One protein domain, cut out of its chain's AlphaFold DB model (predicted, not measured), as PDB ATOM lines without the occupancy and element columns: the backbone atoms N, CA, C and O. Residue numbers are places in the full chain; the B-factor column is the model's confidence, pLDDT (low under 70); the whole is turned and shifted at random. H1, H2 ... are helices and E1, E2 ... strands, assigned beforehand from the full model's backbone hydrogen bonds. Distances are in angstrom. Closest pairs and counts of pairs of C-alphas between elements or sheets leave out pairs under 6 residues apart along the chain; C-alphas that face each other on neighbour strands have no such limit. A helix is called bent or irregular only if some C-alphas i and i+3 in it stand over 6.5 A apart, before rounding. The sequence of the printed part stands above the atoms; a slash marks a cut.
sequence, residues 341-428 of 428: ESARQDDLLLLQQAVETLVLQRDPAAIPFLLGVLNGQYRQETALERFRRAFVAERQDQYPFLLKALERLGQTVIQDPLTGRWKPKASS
ATOM      1  N   GLU A 341     119.905 143.535 207.413       87.38
ATOM      2  CA  GLU A 341     120.381 144.597 208.299       87.38
ATOM      3  C   GLU A 341     120.615 145.912 207.545       87.38
ATOM      4  O   GLU A 341     120.085 146.946 207.952       87.38
ATOM      5  N   SER A 342     121.311 145.865 206.408       86.69
ATOM      6  CA  SER A 342     121.560 147.036 205.556       86.69
ATOM      7  C   SER A 342     120.263 147.660 205.034       86.69
ATOM      8  O   SER A 342     120.100 148.877 205.089       86.69
ATOM      9  N   ALA A 343     119.286 146.838 204.629       83.88
ATOM     10  CA  ALA A 343     117.957 147.303 204.239       83.88
ATOM     11  C   ALA A 343     117.176 147.937 205.404       83.88
ATOM     12  O   ALA A 343     116.342 148.809 205.176       83.88
ATOM     13  N   ARG A 344     117.423 147.507 206.647       83.12
ATOM     14  CA  ARG A 344     116.793 148.068 207.851       83.12
ATOM     15  C   ARG A 344     117.386 149.415 208.243       83.12
ATOM     16  O   ARG A 344     116.650 150.274 208.716       83.12
ATOM     17  N   GLN A 345     118.699 149.556 208.084       82.62
ATOM     18  CA  GLN A 345     119.479 150.744 208.441       82.62
ATOM     19  C   GLN A 345     119.578 151.768 207.299       82.62
ATOM     20  O   GLN A 345     120.178 152.820 207.485       82.62
ATOM     21  N   ASP A 346     119.012 151.462 206.128       79.31
ATOM     22  CA  ASP A 346     119.137 152.261 204.905       79.31
ATOM     23  C   ASP A 346     120.600 152.507 204.456       79.31
ATOM     24  O   ASP A 346     120.886 153.481 203.755       79.31
ATOM     25  N   ASP A 347     121.530 151.590 204.772       84.25
ATOM     26  CA  ASP A 347     122.896 151.618 204.217       84.25
ATOM     27  C   ASP A 347     122.879 151.087 202.775       84.25
ATOM     28  O   ASP A 347     123.033 149.891 202.511       84.25
ATOM     29  N   LEU A 348     122.684 152.008 201.826       84.00
ATOM     30  CA  LEU A 348     122.623 151.716 200.392       84.00
ATOM     31  C   LEU A 348     123.892 151.046 199.853       84.00
ATOM     32  O   LEU A 348     123.798 150.183 198.980       84.00
ATOM     33  N   LEU A 349     125.069 151.428 200.359       85.62
ATOM     34  CA  LEU A 349     126.349 150.895 199.886       85.62
ATOM     35  C   LEU A 349     126.520 149.441 200.321       85.62
ATOM     36  O   LEU A 349     126.853 148.584 199.501       85.62
ATOM     37  N   LEU A 350     126.256 149.154 201.598       86.38
ATOM     38  CA  LEU A 350     126.317 147.793 202.125       86.38
ATOM     39  C   LEU A 350     125.253 146.899 201.474       86.38
ATOM     40  O   LEU A 350     125.539 145.751 201.131       86.38
ATOM     41  N   LEU A 351     124.054 147.441 201.236       88.88
ATOM     42  CA  LEU A 351     122.979 146.736 200.549       88.88
ATOM     43  C   LEU A 351     123.382 146.350 199.122       88.88
ATOM     44  O   LEU A 351     123.206 145.198 198.728       88.88
ATOM     45  N   GLN A 352     123.951 147.281 198.353       89.19
ATOM     46  CA  GLN A 352     124.412 146.997 196.995       89.19
ATOM     47  C   GLN A 352     125.488 145.901 196.981       89.19
ATOM     48  O   GLN A 352     125.385 144.955 196.201       89.19
ATOM     49  N   GLN A 353     126.470 145.973 197.885       88.56
ATOM     50  CA  GLN A 353     127.521 144.955 197.996       88.56
ATOM     51  C   GLN A 353     126.964 143.575 198.365       88.56
ATOM     52  O   GLN A 353     127.384 142.563 197.800       88.56
ATOM     53  N   ALA A 354     126.000 143.504 199.288       90.62
ATOM     54  CA  ALA A 354     125.372 142.241 199.672       90.62
ATOM     55  C   ALA A 354     124.622 141.611 198.487       90.62
ATOM     56  O   ALA A 354     124.761 140.418 198.222       90.62
ATOM     57  N   VAL A 355     123.895 142.425 197.717       90.88
ATOM     58  CA  VAL A 355     123.188 141.986 196.506       90.88
ATOM     59  C   VAL A 355     124.159 141.477 195.444       90.88
ATOM     60  O   VAL A 355     123.953 140.395 194.898       90.88
ATOM     61  N   GLU A 356     125.237 142.212 195.170       89.50
ATOM     62  CA  GLU A 356     126.283 141.784 194.233       89.50
ATOM     63  C   GLU A 356     126.911 140.451 194.657       89.50
ATOM     64  O   GLU A 356     127.134 139.579 193.818       89.50
ATOM     65  N   THR A 357     127.112 140.252 195.962       89.38
ATOM     66  CA  THR A 357     127.623 138.992 196.522       89.38
ATOM     67  C   THR A 357     126.674 137.823 196.251       89.38
ATOM     68  O   THR A 357     127.122 136.769 195.807       89.38
ATOM     69  N   LEU A 358     125.363 138.003 196.446       89.56
ATOM     70  CA  LEU A 358     124.364 136.965 196.150       89.56
ATOM     71  C   LEU A 358     124.302 136.632 194.655       89.56
ATOM     72  O   LEU A 358     124.209 135.465 194.277       89.56
ATOM     73  N   VAL A 359     124.399 137.649 193.794       87.94
ATOM     74  CA  VAL A 359     124.442 137.456 192.336       87.94
ATOM     75  C   VAL A 359     125.689 136.674 191.922       87.94
ATOM     76  O   VAL A 359     125.594 135.791 191.069       87.94
ATOM     77  N   LEU A 360     126.845 136.962 192.526       87.44
ATOM     78  CA  LEU A 360     128.091 136.228 192.278       87.44
ATOM     79  C   LEU A 360     127.983 134.753 192.678       87.44
ATOM     80  O   LEU A 360     128.479 133.898 191.949       87.44
ATOM     81  N   GLN A 361     127.299 134.453 193.785       85.56
ATOM     82  CA  GLN A 361     127.058 133.077 194.229       85.56
ATOM     83  C   GLN A 361     126.078 132.309 193.330       85.56
ATOM     84  O   GLN A 361     126.087 131.082 193.326       85.56
ATOM     85  N   ARG A 362     125.255 133.020 192.544       83.88
ATOM     86  CA  ARG A 362     124.238 132.446 191.641       83.88
ATOM     87  C   ARG A 362     123.248 131.510 192.348       83.88
ATOM     88  O   ARG A 362     122.725 130.588 191.726       83.88
ATOM     89  N   ASP A 363     122.975 131.756 193.628       81.62
ATOM     90  CA  ASP A 363     122.035 130.948 194.403       81.62
ATOM     91  C   ASP A 363     120.589 131.454 194.200       81.62
ATOM     92  O   ASP A 363     120.265 132.577 194.611       81.62
ATOM     93  N   PRO A 364     119.684 130.661 193.590       83.50
ATOM     94  CA  PRO A 364     118.288 131.054 193.404       83.50
ATOM     95  C   PRO A 364     117.536 131.250 194.730       83.50
ATOM     96  O   PRO A 364     116.530 131.967 194.755       83.50
ATOM     97  N   ALA A 365     118.028 130.704 195.848       87.94
ATOM     98  CA  ALA A 365     117.470 130.955 197.173       87.94
ATOM     99  C   ALA A 365     117.550 132.437 197.584       87.94
ATOM    100  O   ALA A 365     116.833 132.851 198.492       87.94
ATOM    101  N   ALA A 366     118.364 133.263 196.911       87.62
ATOM    102  CA  ALA A 366     118.431 134.707 197.136       87.62
ATOM    103  C   ALA A 366     117.175 135.465 196.656       87.62
ATOM    104  O   ALA A 366     116.853 136.530 197.191       87.62
ATOM    105  N   ILE A 367     116.453 134.938 195.658       88.19
ATOM    106  CA  ILE A 367     115.358 135.640 194.963       88.19
ATOM    107  C   ILE A 367     114.254 136.128 195.925       88.19
ATOM    108  O   ILE A 367     113.894 137.309 195.850       88.19
ATOM    109  N   PRO A 368     113.731 135.310 196.864       88.62
ATOM    110  CA  PRO A 368     112.715 135.762 197.816       88.62
ATOM    111  C   PRO A 368     113.192 136.914 198.708       88.62
ATOM    112  O   PRO A 368     112.413 137.811 199.025       88.62
ATOM    113  N   PHE A 369     114.474 136.932 199.083       87.44
ATOM    114  CA  PHE A 369     115.039 137.983 199.929       87.44
ATOM    115  C   PHE A 369     115.197 139.299 199.169       87.44
ATOM    116  O   PHE A 369     114.810 140.347 199.683       87.44
ATOM    117  N   LEU A 370     115.674 139.247 197.922       87.56
ATOM    118  CA  LEU A 370     115.775 140.416 197.042       87.56
ATOM    119  C   LEU A 370     114.397 141.032 196.758       87.56
ATOM    120  O   LEU A 370     114.225 142.249 196.848       87.56
ATOM    121  N   LEU A 371     113.391 140.191 196.497       84.19
ATOM    122  CA  LEU A 371     111.995 140.621 196.385       84.19
ATOM    123  C   LEU A 371     111.473 141.220 197.695       84.19
ATOM    124  O   LEU A 371     110.714 142.186 197.670       84.19
ATOM    125  N   GLY A 372     111.874 140.668 198.839       82.50
ATOM    126  CA  GLY A 372     111.523 141.209 200.146       82.50
ATOM    127  C   GLY A 372     112.080 142.615 200.374       82.50
ATOM    128  O   GLY A 372     111.346 143.487 200.837       82.50
ATOM    129  N   VAL A 373     113.329 142.873 199.973       83.56
ATOM    130  CA  VAL A 373     113.932 144.217 200.023       83.56
ATOM    131  C   VAL A 373     113.205 145.182 199.088       83.56
ATOM    132  O   VAL A 373     112.806 146.256 199.533       83.56
ATOM    133  N   LEU A 374     112.965 144.792 197.830       81.88
ATOM    134  CA  LEU A 374     112.220 145.610 196.861       81.88
ATOM    135  C   LEU A 374     110.821 145.986 197.358       81.88
ATOM    136  O   LEU A 374     110.350 147.096 197.128       81.88
ATOM    137  N   ASN A 375     110.166 145.066 198.065       79.12
ATOM    138  CA  ASN A 375     108.845 145.276 198.649       79.12
ATOM    139  C   ASN A 375     108.889 145.921 200.047       79.12
ATOM    140  O   ASN A 375     107.855 146.008 200.710       79.12
ATOM    141  N   GLY A 376     110.062 146.362 200.515       74.50
ATOM    142  CA  GLY A 376     110.229 147.084 201.776       74.50
ATOM    143  C   GLY A 376     110.023 146.248 203.044       74.50
ATOM    144  O   GLY A 376     109.816 146.829 204.104       74.50
ATOM    145  N   GLN A 377     110.088 144.914 202.972       78.50
ATOM    146  CA  GLN A 377     109.765 144.007 204.087       78.50
ATOM    147  C   GLN A 377     110.687 144.155 205.309       78.50
ATOM    148  O   GLN A 377     110.261 143.872 206.426       78.50
ATOM    149  N   TYR A 378     111.936 144.583 205.108       76.88
ATOM    150  CA  TYR A 378     112.971 144.606 206.153       76.88
ATOM    151  C   TYR A 378     113.228 145.991 206.760       76.88
ATOM    152  O   TYR A 378     114.043 146.119 207.672       76.88
ATOM    153  N   ARG A 379     112.538 147.033 206.281       69.00
ATOM    154  CA  ARG A 379     112.697 148.401 206.790       69.00
ATOM    155  C   ARG A 379     111.986 148.590 208.123       69.00
ATOM    156  O   ARG A 379     110.848 148.155 208.297       69.00
ATOM    157  N   GLN A 380     112.627 149.303 209.049       63.81
ATOM    158  CA  GLN A 380     111.938 149.816 210.232       63.81
ATOM    159  C   GLN A 380     111.093 151.021 209.829       63.81
ATOM    160  O   GLN A 380     111.559 152.151 209.813       63.81
ATOM    161  N   GLU A 381     109.837 150.765 209.488       60.78
ATOM    162  CA  GLU A 381     108.874 151.829 209.233       60.78
ATOM    163  C   GLU A 381     108.029 152.113 210.464       60.78
ATOM    164  O   GLU A 381     107.473 151.195 211.095       60.78
ATOM    165  N   THR A 382     107.852 153.402 210.745       58.31
ATOM    166  CA  THR A 382     106.828 153.861 211.682       58.31
ATOM    167  C   THR A 382     105.434 153.477 211.164       58.31
ATOM    168  O   THR A 382     105.212 153.289 209.963       58.31
ATOM    169  N   ALA A 383     104.450 153.345 212.061       57.56
ATOM    170  CA  ALA A 383     103.078 152.993 211.674       57.56
ATOM    171  C   ALA A 383     102.474 153.981 210.649       57.56
ATOM    172  O   ALA A 383     101.685 153.584 209.793       57.56
ATOM    173  N   LEU A 384     102.898 155.250 210.699       51.16
ATOM    174  CA  LEU A 384     102.480 156.319 209.791       51.16
ATOM    175  C   LEU A 384     103.051 156.145 208.370       51.16
ATOM    176  O   LEU A 384     102.360 156.402 207.385       51.16
ATOM    177  N   GLU A 385     104.295 155.681 208.248       59.28
ATOM    178  CA  GLU A 385     104.952 155.428 206.957       59.28
ATOM    179  C   GLU A 385     104.379 154.193 206.259       59.28
ATOM    180  O   GLU A 385     104.110 154.250 205.059       59.28
ATOM    181  N   ARG A 386     104.051 153.135 207.018       57.06
ATOM    182  CA  ARG A 386     103.321 151.969 206.483       57.06
ATOM    183  C   ARG A 386     101.963 152.358 205.902       57.06
ATOM    184  O   ARG A 386     101.569 151.829 204.865       57.06
ATOM    185  N   PHE A 387     101.264 153.296 206.547       51.91
ATOM    186  CA  PHE A 387      99.962 153.786 206.085       51.91
ATOM    187  C   PHE A 387     100.086 154.647 204.817       51.91
ATOM    188  O   PHE A 387      99.293 154.496 203.892       51.91
ATOM    189  N   ARG A 388     101.120 155.501 204.727       53.59
ATOM    190  CA  ARG A 388     101.417 156.295 203.518       53.59
ATOM    191  C   ARG A 388     101.871 155.428 202.335       53.59
ATOM    192  O   ARG A 388     101.553 155.754 201.196       53.59
ATOM    193  N   ARG A 389     102.566 154.310 202.578       53.31
ATOM    194  CA  ARG A 389     103.068 153.403 201.526       53.31
ATOM    195  C   ARG A 389     102.026 152.496 200.885       53.31
ATOM    196  O   ARG A 389     102.241 152.088 199.750       53.31
ATOM    197  N   ALA A 390     100.896 152.220 201.540       49.88
ATOM    198  CA  ALA A 390      99.800 151.473 200.909       49.88
ATOM    199  C   ALA A 390      99.274 152.151 199.622       49.88
ATOM    200  O   ALA A 390      98.590 151.504 198.837       49.88
ATOM    201  N   PHE A 391      99.624 153.425 199.396       44.69
ATOM    202  CA  PHE A 391      99.126 154.243 198.292       44.69
ATOM    203  C   PHE A 391     100.208 154.910 197.427       44.69
ATOM    204  O   PHE A 391      99.855 155.661 196.523       44.69
ATOM    205  N   VAL A 392     101.508 154.672 197.655       43.00
ATOM    206  CA  VAL A 392     102.559 155.483 197.011       43.00
ATOM    207  C   VAL A 392     103.674 154.637 196.390       43.00
ATOM    208  O   VAL A 392     104.505 154.042 197.076       43.00
ATOM    209  N   ALA A 393     103.705 154.667 195.054       47.72
ATOM    210  CA  ALA A 393     104.747 154.140 194.172       47.72
ATOM    211  C   ALA A 393     106.030 155.013 194.114       47.72
ATOM    212  O   ALA A 393     107.004 154.647 193.465       47.72
ATOM    213  N   GLU A 394     106.085 156.149 194.821       44.16
ATOM    214  CA  GLU A 394     107.083 157.225 194.625       44.16
ATOM    215  C   GLU A 394     108.522 156.950 195.115       44.16
ATOM    216  O   GLU A 394     109.347 157.859 195.122       44.16
ATOM    217  N   ARG A 395     108.887 155.736 195.541       51.53
ATOM    218  CA  ARG A 395     110.285 155.450 195.955       51.53
ATOM    219  C   ARG A 395     110.953 154.304 195.197       51.53
ATOM    220  O   ARG A 395     112.020 153.842 195.589       51.53
ATOM    221  N   GLN A 396     110.340 153.867 194.102       51.81
ATOM    222  CA  GLN A 396     110.773 152.719 193.296       51.81
ATOM    223  C   GLN A 396     111.957 153.042 192.368       51.81
ATOM    224  O   GLN A 396     112.715 152.139 192.021       51.81
ATOM    225  N   ASP A 397     112.209 154.328 192.108       54.34
ATOM    226  CA  ASP A 397     113.396 154.823 191.394       54.34
ATOM    227  C   ASP A 397     114.708 154.683 192.192       54.34
ATOM    228  O   ASP A 397     115.794 154.918 191.665       54.34
ATOM    229  N   GLN A 398     114.647 154.287 193.470       58.59
ATOM    230  CA  GLN A 398     115.813 154.268 194.362       58.59
ATOM    231  C   GLN A 398     116.652 152.978 194.287       58.59
ATOM    232  O   GLN A 398     117.769 152.965 194.805       58.59
ATOM    233  N   TYR A 399     116.174 151.904 193.634       71.44
ATOM    234  CA  TYR A 399     116.864 150.596 193.624       71.44
ATOM    235  C   TYR A 399     117.009 149.925 192.247       71.44
ATOM    236  O   TYR A 399     116.736 148.726 192.115       71.44
ATOM    237  N   PRO A 400     117.504 150.622 191.207       80.12
ATOM    238  CA  PRO A 400     117.683 150.022 189.881       80.12
ATOM    239  C   PRO A 400     118.642 148.816 189.885       80.12
ATOM    240  O   PRO A 400     118.565 147.952 189.012       80.12
ATOM    241  N   PHE A 401     119.538 148.719 190.872       84.69
ATOM    242  CA  PHE A 401     120.471 147.598 191.003       84.69
ATOM    243  C   PHE A 401     119.800 146.286 191.451       84.69
ATOM    244  O   PHE A 401     120.252 145.220 191.042       84.69
ATOM    245  N   LEU A 402     118.708 146.338 192.229       84.31
ATOM    246  CA  LEU A 402     117.985 145.139 192.685       84.31
ATOM    247  C   LEU A 402     117.248 144.445 191.533       84.31
ATOM    248  O   LEU A 402     117.267 143.220 191.438       84.31
ATOM    249  N   LEU A 403     116.643 145.224 190.634       85.88
ATOM    250  CA  LEU A 403     115.984 144.692 189.438       85.88
ATOM    251  C   LEU A 403     117.003 144.016 188.509       85.88
ATOM    252  O   LEU A 403     116.815 142.862 188.133       85.88
ATOM    253  N   LYS A 404     118.142 144.677 188.252       87.00
ATOM    254  CA  LYS A 404     119.257 144.090 187.485       87.00
ATOM    255  C   LYS A 404     119.805 142.812 188.127       87.00
ATOM    256  O   LYS A 404     120.207 141.892 187.422       87.00
ATOM    257  N   ALA A 405     119.857 142.750 189.458       86.12
ATOM    258  CA  ALA A 405     120.305 141.563 190.178       86.12
ATOM    259  C   ALA A 405     119.346 140.379 189.985       86.12
ATOM    260  O   ALA A 405     119.798 139.273 189.698       86.12
ATOM    261  N   LEU A 406     118.035 140.615 190.078       86.44
ATOM    262  CA  LEU A 406     117.014 139.593 189.829       86.44
ATOM    263  C   LEU A 406     117.057 139.081 188.386       86.44
ATOM    264  O   LEU A 406     117.036 137.871 188.175       86.44
ATOM    265  N   GLU A 407     117.225 139.974 187.408       87.25
ATOM    266  CA  GLU A 407     117.406 139.594 186.002       87.25
ATOM    267  C   GLU A 407     118.647 138.714 185.797       87.25
ATOM    268  O   GLU A 407     118.577 137.695 185.111       87.25
ATOM    269  N   ARG A 408     119.779 139.059 186.430       87.44
ATOM    270  CA  ARG A 408     121.015 138.254 186.382       87.44
ATOM    271  C   ARG A 408     120.864 136.875 187.022       87.44
ATOM    272  O   ARG A 408     121.555 135.948 186.613       87.44
ATOM    273  N   LEU A 409     119.962 136.739 187.991       86.31
ATOM    274  CA  LEU A 409     119.578 135.458 188.590       86.31
ATOM    275  C   LEU A 409     118.508 134.712 187.768       86.31
ATOM    276  O   LEU A 409     118.001 133.686 188.208       86.31
ATOM    277  N   GLY A 410     118.162 135.208 186.575       83.25
ATOM    278  CA  GLY A 410     117.187 134.588 185.678       83.25
ATOM    279  C   GLY A 410     115.729 134.873 186.042       83.25
ATOM    280  O   GLY A 410     114.825 134.296 185.439       83.25
ATOM    281  N   GLN A 411     115.472 135.767 186.999       85.81
ATOM    282  CA  GLN A 411     114.125 136.113 187.429       85.81
ATOM    283  C   GLN A 411     113.651 137.393 186.743       85.81
ATOM    284  O   GLN A 411     114.086 138.497 187.068       85.81
ATOM    285  N   THR A 412     112.674 137.260 185.847       84.75
ATOM    286  CA  THR A 412     111.905 138.423 185.391       84.75
ATOM    287  C   THR A 412     110.837 138.753 186.423       84.75
ATOM    288  O   THR A 412     110.158 137.867 186.955       84.75
ATOM    289  N   VAL A 413     110.707 140.035 186.742       83.81
ATOM    290  CA  VAL A 413     109.749 140.527 187.728       83.81
ATOM    291  C   VAL A 413     108.817 141.538 187.092       83.81
ATOM    292  O   VAL A 413     109.210 142.306 186.217       83.81
ATOM    293  N   ILE A 414     107.563 141.510 187.522       84.19
ATOM    294  CA  ILE A 414     106.541 142.472 187.130       84.19
ATOM    295  C   ILE A 414     106.001 143.145 188.379       84.19
ATOM    296  O   ILE A 414     105.904 142.536 189.450       84.19
ATOM    297  N   GLN A 415     105.647 144.411 188.231       80.81
ATOM    298  CA  GLN A 415     104.944 145.126 189.269       80.81
ATOM    299  C   GLN A 415     103.446 144.855 189.149       80.81
ATOM    300  O   GLN A 415     102.857 144.995 188.079       80.81
ATOM    301  N   ASP A 416     102.835 144.451 190.256       77.62
ATOM    302  CA  ASP A 416     101.393 144.282 190.356       77.62
ATOM    303  C   ASP A 416     100.717 145.668 190.344       77.62
ATOM    304  O   ASP A 416     100.951 146.454 191.267       77.62
ATOM    305  N   PRO A 417      99.881 145.983 189.339       71.25
ATOM    306  CA  PRO A 417      99.280 147.308 189.194       71.25
ATOM    307  C   PRO A 417      98.285 147.646 190.312       71.25
ATOM    308  O   PRO A 417      97.987 148.817 190.521       71.25
ATOM    309  N   LEU A 418      97.774 146.644 191.038       69.19
ATOM    310  CA  LEU A 418      96.810 146.840 192.123       69.19
ATOM    311  C   LEU A 418      97.493 147.053 193.472       69.19
ATOM    312  O   LEU A 418      96.992 147.800 194.307       69.19
ATOM    313  N   THR A 419      98.616 146.371 193.710       70.19
ATOM    314  CA  THR A 419      99.300 146.402 195.015       70.19
ATOM    315  C   THR A 419     100.603 147.195 195.007       70.19
ATOM    316  O   THR A 419     101.185 147.412 196.069       70.19
ATOM    317  N   GLY A 420     101.104 147.582 193.831       70.31
ATOM    318  CA  GLY A 420     102.408 148.224 193.653       70.31
ATOM    319  C   GLY A 420     103.603 147.322 193.993       70.31
ATOM    320  O   GLY A 420     104.741 147.791 193.952       70.31
ATOM    321  N   ARG A 421     103.372 146.045 194.336       76.81
ATOM    322  CA  ARG A 421     104.402 145.088 194.768       76.81
ATOM    323  C   ARG A 421     105.047 144.379 193.584       76.81
ATOM    324  O   ARG A 421     104.367 143.994 192.635       76.81
ATOM    325  N   TRP A 422     106.346 144.126 193.689       80.75
ATOM    326  CA  TRP A 422     107.100 143.325 192.728       80.75
ATOM    327  C   TRP A 422     106.880 141.837 192.980       80.75
ATOM    328  O   TRP A 422     107.014 141.364 194.114       80.75
ATOM    329  N   LYS A 423     106.556 141.099 191.917       83.25
ATOM    330  CA  LYS A 423     106.351 139.647 191.930       83.25
ATOM    331  C   LYS A 423     107.077 138.989 190.746       83.25
ATOM    332  O   LYS A 423     107.274 139.645 189.720       83.25
ATOM    333  N   PRO A 424     107.454 137.704 190.856       83.56
ATOM    334  CA  PRO A 424     107.905 136.906 189.719       83.56
ATOM    335  C   PRO A 424     106.906 136.988 188.561       83.56
ATOM    336  O   PRO A 424     105.702 136.823 188.771       83.56
ATOM    337  N   LYS A 425     107.386 137.218 187.338       82.38
ATOM    338  CA  LYS A 425     106.567 137.032 186.140       82.38
ATOM    339  C   LYS A 425     106.347 135.529 185.969       82.38
ATOM    340  O   LYS A 425     107.317 134.779 185.905       82.38
ATOM    341  N   ALA A 426     105.091 135.087 185.942       72.06
ATOM    342  CA  ALA A 426     104.784 133.686 185.679       72.06
ATOM    343  C   ALA A 426     105.373 133.286 184.316       72.06
ATOM    344  O   ALA A 426     105.169 133.992 183.326       72.06
ATOM    345  N   SER A 427     106.130 132.189 184.282       52.41
ATOM    346  CA  SER A 427     106.596 131.573 183.040       52.41
ATOM    347  C   SER A 427     105.374 131.058 182.280       52.41
ATOM    348  O   SER A 427     104.692 130.159 182.773       52.41
ATOM    349  N   SER A 428     105.072 131.687 181.146       40.06
ATOM    350  CA  SER A 428     104.033 131.266 180.198       40.06
ATOM    351  C   SER A 428     104.394 129.965 179.506       40.06
ATOM    352  O   SER A 428     105.570 129.889 179.073       40.06
TER     353      SER A 428
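This is residues 341 to 428 of the 428 residues of an uncharacterized protein of Candidatus Melainabacteria bacterium HGW-Melainabacteria-1 (UniProt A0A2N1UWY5). What shape is this? A small hairpin of two short strands, E1 and E2, sits beside H3 and H5 of three nearly aligned helices, H2, H3 and H5, whose centres make a triangle. H1 makes a corner with H2, and H4 lies away from the rest. What is it built of? The printed part has 88 residues with five named helices, H1 to H5, then strands E1 and E2, an antiparallel sheet, and is mostly helix. It is compact, with a radius of gyration of the C-alphas of 13.2 A, and spans 37 by 34 by 20 A.

How do the strands pair? E1, residues 413 to 415, and E2, residues 422 to 424, form an antiparallel hairpin, with N 414 and O 423 within hydrogen-bond range at 2.9 A. Which helices come next? The closest C-alphas of H3, residues 364 to 374, and E2 are those of Leu 371 and Trp 422, 6.7 A apart. H3 touches H5, residues 400 to 408, closest at the C-alphas of Ile 367 and Leu 406, 6.7 A, at a shallow tilt of 20 degrees, opposite ways. H5 touches H2, residues 348 to 361, closest at the C-alphas of Val 359 and Ala 405, 6.2 A, at a shallow tilt of 5 degrees, the same way. What lies farther out? H1, residues 341 to 345, touches H2 only at the corner, with residues 348 to 351 of H2 alone; the closest C-alphas are those of Ser 342 and Leu 351, 5.2 A. H4, residues 383 to 389, is apart from the other named elements. Are the helix backbones complete? Every O i to N i+4 pair is within hydrogen-bond range in H1, H2, H4 and H5, and 5 of 7 in H3.

Where are the anchors? H1 begins at C-alpha 341, (120.381, 144.597, 208.299), and E2 ends at C-alpha 424, (107.905, 136.906, 189.719). How long are the longer helices? H2 measures 20.1 A from first to last C-alpha, H3 16.1 A and H5 12.7 A. H3 is irregular, but only just: C-alphas 365 and 368 are 6.8 A apart.

How far does it reach? The two C-alphas farthest apart, those of Thr 382 and Ser 428, are 38.9 A apart; the printed part has no cut, and no link is long. Where is confidence low? The pLDDT is under 70 at residues 379 to 398, 418 and 427 to 428.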